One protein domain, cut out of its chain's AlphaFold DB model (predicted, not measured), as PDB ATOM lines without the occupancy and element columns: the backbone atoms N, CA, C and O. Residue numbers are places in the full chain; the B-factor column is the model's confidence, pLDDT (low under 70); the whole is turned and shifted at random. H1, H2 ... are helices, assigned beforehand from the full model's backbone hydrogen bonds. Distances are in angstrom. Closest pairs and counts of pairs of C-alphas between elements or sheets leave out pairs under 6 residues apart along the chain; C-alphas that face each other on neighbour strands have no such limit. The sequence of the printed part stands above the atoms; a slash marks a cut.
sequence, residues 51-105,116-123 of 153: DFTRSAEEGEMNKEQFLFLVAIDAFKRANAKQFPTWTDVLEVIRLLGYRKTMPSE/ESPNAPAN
ATOM      1  N   ASP A  51     309.899  84.164 251.379       67.88
ATOM      2  CA  ASP A  51     310.830  83.871 252.470       67.88
ATOM      3  C   ASP A  51     310.251  84.296 253.833       67.88
ATOM      4  O   ASP A  51     310.459  83.603 254.820       67.88
ATOM      5  N   PHE A  52     309.379  85.317 253.860       65.75
ATOM      6  CA  PHE A  52     308.599  85.722 255.038       65.75
ATOM      7  C   PHE A  52     307.690  84.615 255.599       65.75
ATOM      8  O   PHE A  52     307.549  84.469 256.809       65.75
ATOM      9  N   THR A  53     307.034  83.844 254.726       65.62
ATOM     10  CA  THR A  53     306.178  82.729 255.161       65.62
ATOM     11  C   THR A  53     307.014  81.509 255.535       65.62
ATOM     12  O   THR A  53     306.634  80.775 256.438       65.62
ATOM     13  N   ARG A  54     308.148  81.294 254.853       65.56
ATOM     14  CA  ARG A  54     309.035  80.155 255.110       65.56
ATOM     15  C   ARG A  54     309.743  80.277 256.463       65.56
ATOM     16  O   ARG A  54     309.724  79.316 257.221       65.56
ATOM     17  N   SER A  55     310.282  81.451 256.799       63.22
ATOM     18  CA  SER A  55     311.000  81.664 258.066       63.22
ATOM     19  C   SER A  55     310.108  81.406 259.286       63.22
ATOM     20  O   SER A  55     310.518  80.734 260.229       63.22
ATOM     21  N   ALA A  56     308.845  81.844 259.222       61.91
ATOM     22  CA  ALA A  56     307.863  81.638 260.286       61.91
ATOM     23  C   ALA A  56     307.549  80.150 260.550       61.91
ATOM     24  O   ALA A  56     307.238  79.785 261.681       61.91
ATOM     25  N   GLU A  57     307.622  79.289 259.529       60.47
ATOM     26  CA  GLU A  57     307.385  77.842 259.660       60.47
ATOM     27  C   GLU A  57     308.631  77.070 260.120       60.47
ATOM     28  O   GLU A  57     308.502  76.021 260.747       60.47
ATOM     29  N   GLU A  58     309.829  77.584 259.830       63.38
ATOM     30  CA  GLU A  58     311.121  76.956 260.153       63.38
ATOM     31  C   GLU A  58     311.627  77.302 261.572       63.38
ATOM     32  O   GLU A  58     312.704  76.869 261.973       63.38
ATOM     33  N   GLY A  59     310.828  78.030 262.362       64.06
ATOM     34  CA  GLY A  59     311.135  78.392 263.753       64.06
ATOM     35  C   GLY A  59     311.893  79.713 263.911       64.06
ATOM     36  O   GLY A  59     312.134  80.151 265.037       64.06
ATOM     37  N   GLU A  60     312.215  80.387 262.807       70.19
ATOM     38  CA  GLU A  60     312.778  81.735 262.801       70.19
ATOM     39  C   GLU A  60     311.645  82.771 262.778       70.19
ATOM     40  O   GLU A  60     311.152  83.197 261.730       70.19
ATOM     41  N   MET A  61     311.203  83.190 263.965       72.44
ATOM     42  CA  MET A  61     310.198  84.243 264.085       72.44
ATOM     43  C   MET A  61     310.823  85.634 263.991       72.44
ATOM     44  O   MET A  61     311.766  85.973 264.708       72.44
ATOM     45  N   ASN A  62     310.224  86.486 263.158       82.75
ATOM     46  CA  ASN A  62     310.514  87.916 263.194       82.75
ATOM     47  C   ASN A  62     310.059  88.506 264.549       82.75
ATOM     48  O   ASN A  62     309.090  88.035 265.149       82.75
ATOM     49  N   LYS A  63     310.714  89.576 265.014       87.12
ATOM     50  CA  LYS A  63     310.380  90.282 266.265       87.12
ATOM     51  C   LYS A  63     308.903  90.672 266.331       87.12
ATOM     52  O   LYS A  63     308.276  90.527 267.373       87.12
ATOM     53  N   GLU A  64     308.351  91.119 265.207       88.25
ATOM     54  CA  GLU A  64     306.934  91.464 265.067       88.25
ATOM     55  C   GLU A  64     306.011  90.258 265.293       88.25
ATOM     56  O   GLU A  64     305.048  90.354 266.051       88.25
ATOM     57  N   GLN A  65     306.333  89.101 264.703       89.38
ATOM     58  CA  GLN A  65     305.553  87.873 264.882       89.38
ATOM     59  C   GLN A  65     305.598  87.404 266.340       89.38
ATOM     60  O   GLN A  65     304.570  87.024 266.896       89.38
ATOM     61  N   PHE A  66     306.771  87.473 266.978       89.94
ATOM     62  CA  PHE A  66     306.934  87.132 268.393       89.94
ATOM     63  C   PHE A  66     306.122  88.040 269.305       89.94
ATOM     64  O   PHE A  66     305.348  87.548 270.126       89.94
ATOM     65  N   LEU A  67     306.231  89.354 269.110       92.69
ATOM     66  CA  LEU A  67     305.454  90.332 269.862       92.69
ATOM     67  C   LEU A  67     303.946  90.089 269.707       92.69
ATOM     68  O   LEU A  67     303.215  90.108 270.696       92.69
ATOM     69  N   PHE A  68     303.486  89.810 268.485       94.38
ATOM     70  CA  PHE A  68     302.078  89.534 268.217       94.38
ATOM     71  C   PHE A  68     301.581  88.257 268.912       94.38
ATOM     72  O   PHE A  68     300.514  88.280 269.525       94.38
ATOM     73  N   LEU A  69     302.350  87.160 268.886       93.38
ATOM     74  CA  LEU A  69     301.967  85.924 269.584       93.38
ATOM     75  C   LEU A  69     301.874  86.118 271.099       93.38
ATOM     76  O   LEU A  69     300.897  85.681 271.706       93.38
ATOM     77  N   VAL A  70     302.854  86.797 271.698       94.62
ATOM     78  CA  VAL A  70     302.844  87.100 273.137       94.62
ATOM     79  C   VAL A  70     301.636  87.970 273.495       94.62
ATOM     80  O   VAL A  70     300.956  87.700 274.483       94.62
ATOM     81  N   ALA A  71     301.312  88.967 272.668       95.38
ATOM     82  CA  ALA A  71     300.158  89.835 272.888       95.38
ATOM     83  C   ALA A  71     298.822  89.080 272.807       95.38
ATOM     84  O   ALA A  71     297.939  89.292 273.640       95.38
ATOM     85  N   ILE A  72     298.674  88.166 271.843       95.31
ATOM     86  CA  ILE A  72     297.479  87.320 271.727       95.31
ATOM     87  C   ILE A  72     297.359  86.371 272.921       95.31
ATOM     88  O   ILE A  72     296.259  86.199 273.446       95.31
ATOM     89  N   ASP A  73     298.459  85.773 273.384       94.19
ATOM     90  CA  ASP A  73     298.424  84.900 274.560       94.19
ATOM     91  C   ASP A  73     298.015  85.670 275.827       94.19
ATOM     92  O   ASP A  73     297.132  85.229 276.566       94.19
ATOM     93  N   ALA A  74     298.565  86.872 276.029       93.88
ATOM     94  CA  ALA A  74     298.159  87.760 277.117       93.88
ATOM     95  C   ALA A  74     296.668  88.130 277.029       93.88
ATOM     96  O   ALA A  74     295.948  88.043 278.027       93.88
ATOM     97  N   PHE A  75     296.173  88.463 275.831       94.12
ATOM     98  CA  PHE A  75     294.758  88.756 275.604       94.12
ATOM     99  C   PHE A  75     293.861  87.567 275.965       94.12
ATOM    100  O   PHE A  75     292.843  87.734 276.642       94.12
ATOM    101  N   LYS A  76     294.238  86.357 275.537       94.44
ATOM    102  CA  LYS A  76     293.492  85.128 275.825       94.44
ATOM    103  C   LYS A  76     293.377  84.868 277.323       94.44
ATOM    104  O   LYS A  76     292.285  84.559 277.796       94.44
ATOM    105  N   ARG A  77     294.486  85.018 278.059       93.62
ATOM    106  CA  ARG A  77     294.530  84.831 279.517       93.62
ATOM    107  C   ARG A  77     293.675  85.868 280.241       93.62
ATOM    108  O   ARG A  77     292.832  85.481 281.041       93.62
ATOM    109  N   ALA A  78     293.829  87.149 279.903       90.69
ATOM    110  CA  ALA A  78     293.096  88.242 280.545       90.69
ATOM    111  C   ALA A  78     291.574  88.148 280.341       90.69
ATOM    112  O   ALA A  78     290.805  88.505 281.226       90.69
ATOM    113  N   ASN A  79     291.131  87.643 279.187       90.38
ATOM    114  CA  ASN A  79     289.709  87.543 278.849       90.38
ATOM    115  C   ASN A  79     289.126  86.134 279.048       90.38
ATOM    116  O   ASN A  79     287.980  85.901 278.665       90.38
ATOM    117  N   ALA A  80     289.910  85.182 279.573       92.38
ATOM    118  CA  ALA A  80     289.548  83.765 279.678       92.38
ATOM    119  C   ALA A  80     288.977  83.172 278.365       92.38
ATOM    120  O   ALA A  80     288.067  82.340 278.370       92.38
ATOM    121  N   LYS A  81     289.513  83.603 277.215       90.38
ATOM    122  CA  LYS A  81     289.072  83.177 275.877       90.38
ATOM    123  C   LYS A  81     290.103  82.250 275.245       90.38
ATOM    124  O   LYS A  81     291.267  82.604 275.089       90.38
ATOM    125  N   GLN A  82     289.659  81.084 274.780       90.44
ATOM    126  CA  GLN A  82     290.516  80.160 274.027       90.44
ATOM    127  C   GLN A  82     290.743  80.637 272.580       90.44
ATOM    128  O   GLN A  82     291.846  80.498 272.044       90.44
ATOM    129  N   PHE A  83     289.706  81.219 271.968       93.62
ATOM    130  CA  PHE A  83     289.687  81.652 270.572       93.62
ATOM    131  C   PHE A  83     289.206  83.107 270.477       93.62
ATOM    132  O   PHE A  83     288.012  83.360 270.654       93.62
ATOM    133  N   PRO A  84     290.114  84.068 270.233       93.56
ATOM    134  CA  PRO A  84     289.744  85.457 269.981       93.56
ATOM    135  C   PRO A  84     288.899  85.594 268.708       93.56
ATOM    136  O   PRO A  84     289.118  84.887 267.723       93.56
ATOM    137  N   THR A  85     287.947  86.522 268.712       96.31
ATOM    138  CA  THR A  85     287.218  86.927 267.501       96.31
ATOM    139  C   THR A  85     288.096  87.810 266.606       96.31
ATOM    140  O   THR A  85     289.098  88.361 267.057       96.31
ATOM    141  N   TRP A  86     287.723  88.013 265.338       96.00
ATOM    142  CA  TRP A  86     288.457  88.944 264.464       96.00
ATOM    143  C   TRP A  86     288.463  90.382 265.000       96.00
ATOM    144  O   TRP A  86     289.454  91.086 264.832       96.00
ATOM    145  N   THR A  87     287.406  90.794 265.703       94.06
ATOM    146  CA  THR A  87     287.356  92.091 266.392       94.06
ATOM    147  C   THR A  87     288.367  92.156 267.538       94.06
ATOM    148  O   THR A  87     289.088  93.142 267.638       94.06
ATOM    149  N   ASP A  88     288.483  91.093 268.342       94.12
ATOM    150  CA  ASP A  88     289.484  90.997 269.417       94.12
ATOM    151  C   ASP A  88     290.917  91.078 268.850       94.12
ATOM    152  O   ASP A  88     291.786  91.765 269.383       94.12
ATOM    153  N   VAL A  89     291.170  90.406 267.721       95.75
ATOM    154  CA  VAL A  89     292.474  90.458 267.041       95.75
ATOM    155  C   VAL A  89     292.792  91.879 266.568       95.75
ATOM    156  O   VAL A  89     293.913  92.354 266.758       95.75
ATOM    157  N   LEU A  90     291.816  92.581 265.986       95.12
ATOM    158  CA  LEU A  90     291.984  93.978 265.582       95.12
ATOM    159  C   LEU A  90     292.220  94.904 266.784       95.12
ATOM    160  O   LEU A  90     293.036  95.820 266.674       95.12
ATOM    161  N   GLU A  91     291.577  94.655 267.929       94.25
ATOM    162  CA  GLU A  91     291.856  95.381 269.172       94.25
ATOM    163  C   GLU A  91     293.329  95.244 269.566       94.25
ATOM    164  O   GLU A  91     294.012  96.254 269.749       94.25
ATOM    165  N   VAL A  92     293.843  94.013 269.630       95.69
ATOM    166  CA  VAL A  92     295.240  93.747 270.003       95.69
ATOM    167  C   VAL A  92     296.212  94.447 269.051       95.69
ATOM    168  O   VAL A  92     297.148  95.102 269.506       95.69
ATOM    169  N   ILE A  93     295.974  94.383 267.737       95.69
ATOM    170  CA  ILE A  93     296.816  95.058 266.734       95.69
ATOM    171  C   ILE A  93     296.843  96.574 266.967       95.69
ATOM    172  O   ILE A  93     297.908  97.195 266.922       95.69
ATOM    173  N   ARG A  94     295.690  97.189 267.258       94.94
ATOM    174  CA  ARG A  94     295.628  98.635 267.519       94.94
ATOM    175  C   ARG A  94     296.304  99.020 268.836       94.94
ATOM    176  O   ARG A  94     296.948 100.072 268.869       94.94
ATOM    177  N   LEU A  95     296.209  98.185 269.874       94.50
ATOM    178  CA  LEU A  95     296.888  98.384 271.165       94.50
ATOM    179  C   LEU A  95     298.408  98.207 271.073       94.50
ATOM    180  O   LEU A  95     299.138  98.931 271.739       94.50
ATOM    181  N   LEU A  96     298.893  97.320 270.198       94.69
ATOM    182  CA  LEU A  96     300.322  97.199 269.880       94.69
ATOM    183  C   LEU A  96     300.888  98.429 269.147       94.69
ATOM    184  O   LEU A  96     302.102  98.554 269.020       94.69
ATOM    185  N   GLY A  97     300.025  99.335 268.675       94.44
ATOM    186  CA  GLY A  97     300.424 100.595 268.045       94.44
ATOM    187  C   GLY A  97     300.422 100.581 266.517       94.44
ATOM    188  O   GLY A  97     300.793 101.580 265.906       94.44
ATOM    189  N   TYR A  98     299.965  99.505 265.871       95.19
ATOM    190  CA  TYR A  98     299.859  99.479 264.411       95.19
ATOM    191  C   TYR A  98     298.761 100.434 263.921       95.19
ATOM    192  O   TYR A  98     297.661 100.492 264.485       95.19
ATOM    193  N   ARG A  99     299.065 101.189 262.860       96.06
ATOM    194  CA  ARG A  99     298.160 102.150 262.211       96.06
ATOM    195  C   ARG A  99     298.187 101.975 260.706       96.06
ATOM    196  O   ARG A  99     299.249 101.761 260.120       96.06
ATOM    197  N   LYS A 100     297.027 102.115 260.070       94.81
ATOM    198  CA  LYS A 100     296.921 102.026 258.612       94.81
ATOM    199  C   LYS A 100     297.256 103.375 257.965       94.81
ATOM    200  O   LYS A 100     296.375 104.153 257.611       94.81
ATOM    201  N   THR A 101     298.548 103.656 257.820       96.19
ATOM    202  CA  THR A 101     299.053 104.936 257.285       96.19
ATOM    203  C   THR A 101     299.236 104.926 255.764       96.19
ATOM    204  O   THR A 101     299.202 105.979 255.126       96.19
ATOM    205  N   MET A 102     299.391 103.740 255.170       96.25
ATOM    206  CA  MET A 102     299.663 103.544 253.744       96.25
ATOM    207  C   MET A 102     298.441 103.007 252.972       96.25
ATOM    208  O   MET A 102     297.525 102.428 253.579       96.25
ATOM    209  N   PRO A 103     298.396 103.208 251.635       94.31
ATOM    210  CA  PRO A 103     297.445 102.510 250.771       94.31
ATOM    211  C   PRO A 103     297.547 100.996 250.921       94.31
ATOM    212  O   PRO A 103     298.635 100.459 251.123       94.31
ATOM    213  N   SER A 104     296.418 100.310 250.765       93.12
ATOM    214  CA  SER A 104     296.414  98.856 250.624       93.12
ATOM    215  C   SER A 104     297.072  98.447 249.302       93.12
ATOM    216  O   SER A 104     296.709  98.934 248.235       93.12
ATOM    217  N   GLU A 105     298.003  97.496 249.361       93.25
ATOM    218  CA  GLU A 105     298.543  96.819 248.170       93.25
ATOM    219  C   GLU A 105     297.574  95.754 247.621       93.25
ATOM    220  O   GLU A 105     297.764  95.214 246.531       93.25
ATOM    221  N   GLU A 116     294.675 106.465 258.270       94.25
ATOM    222  CA  GLU A 116     294.742 107.256 259.500       94.25
ATOM    223  C   GLU A 116     296.122 107.880 259.724       94.25
ATOM    224  O   GLU A 116     297.128 107.459 259.149       94.25
ATOM    225  N   SER A 117     296.158 108.903 260.582       94.00
ATOM    226  CA  SER A 117     297.403 109.526 261.033       94.00
ATOM    227  C   SER A 117     298.250 108.531 261.843       94.00
ATOM    228  O   SER A 117     297.688 107.780 262.645       94.00
ATOM    229  N   PRO A 118     299.591 108.556 261.726       94.19
ATOM    230  CA  PRO A 118     300.479 107.727 262.546       94.19
ATOM    231  C   PRO A 118     300.277 107.909 264.058       94.19
ATOM    232  O   PRO A 118     300.453 106.966 264.818       94.19
ATOM    233  N   ASN A 119     299.861 109.107 264.482       93.88
ATOM    234  CA  ASN A 119     299.654 109.454 265.892       93.88
ATOM    235  C   ASN A 119     298.190 109.302 266.338       93.88
ATOM    236  O   ASN A 119     297.812 109.805 267.395       93.88
ATOM    237  N   ALA A 120     297.334 108.668 265.529       92.75
ATOM    238  CA  ALA A 120     295.941 108.463 265.901       92.75
ATOM    239  C   ALA A 120     295.833 107.564 267.155       92.75
ATOM    240  O   ALA A 120     296.555 106.563 267.262       92.75
ATOM    241  N   PRO A 121     294.932 107.864 268.107       91.38
ATOM    242  CA  PRO A 121     294.682 106.987 269.247       91.38
ATOM    243  C   PRO A 121     294.084 105.641 268.803       91.38
ATOM    244  O   PRO A 121     293.517 105.505 267.716       91.38
ATOM    245  N   ALA A 122     294.229 104.612 269.640       89.88
ATOM    246  CA  ALA A 122     293.769 103.268 269.292       89.88
ATOM    247  C   ALA A 122     292.232 103.185 269.221       89.88
ATOM    248  O   ALA A 122     291.719 102.446 268.384       89.88
ATOM    249  N   ASN A 123     291.516 103.965 270.043       87.94
ATOM    250  CA  ASN A 123     290.045 104.076 270.085       87.94
ATOM    251  C   ASN A 123     289.292 102.738 270.213       87.94
ATOM    252  O   ASN A 123     288.150 102.623 269.783       87.94
TER     253      ASN A 123
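This is residues 51 to 105 and 116 to 123 of the 153 residues of an uncharacterized protein of Planctomycetes bacterium (UniProt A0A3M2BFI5). A shorter helix, H3, crosses the middle of a longer one, H2, while H1 sits off the first end of H2 and unnamed stretches trail away after H3. The printed part has 63 residues with three named helices, H1, H2 and H3 in that order, and no named strand: all helix. It is loose, with a radius of gyration of the C-alphas of 13.7 A, and flat, spanning 35 by 33 by 17 A.

Start at H1, residues 51 to 57; it is only just apart from H2, residues 63 to 78, at 8.1 A. H1 is apart from H3, residues 86 to 95. H2 touches H3 with residues 68 to 75 alone; the closest C-alphas, of Ala 71 and Val 92, are 6.9 A apart. Their steep tilt is 64 degrees, opposite ways. Every O i to N i+4 pair is within hydrogen-bond range in H2 and H3; in H1, 1 of 3 is, beside 2 of 4 O i to N i+3 pairs.

Find C-alpha 51 at (310.830, 83.871, 252.470), where H1 begins. H2 runs 22.5 A from C-alpha 63; H3 runs 14.3 A to C-alpha 95 at (296.888, 98.384, 271.165).

Look for the cut: residues 106 to 115 are not printed, and C-alphas 105 and 116 are 15.9 A apart. Neither link is long. Residues 51 to 59 have pLDDT under 70.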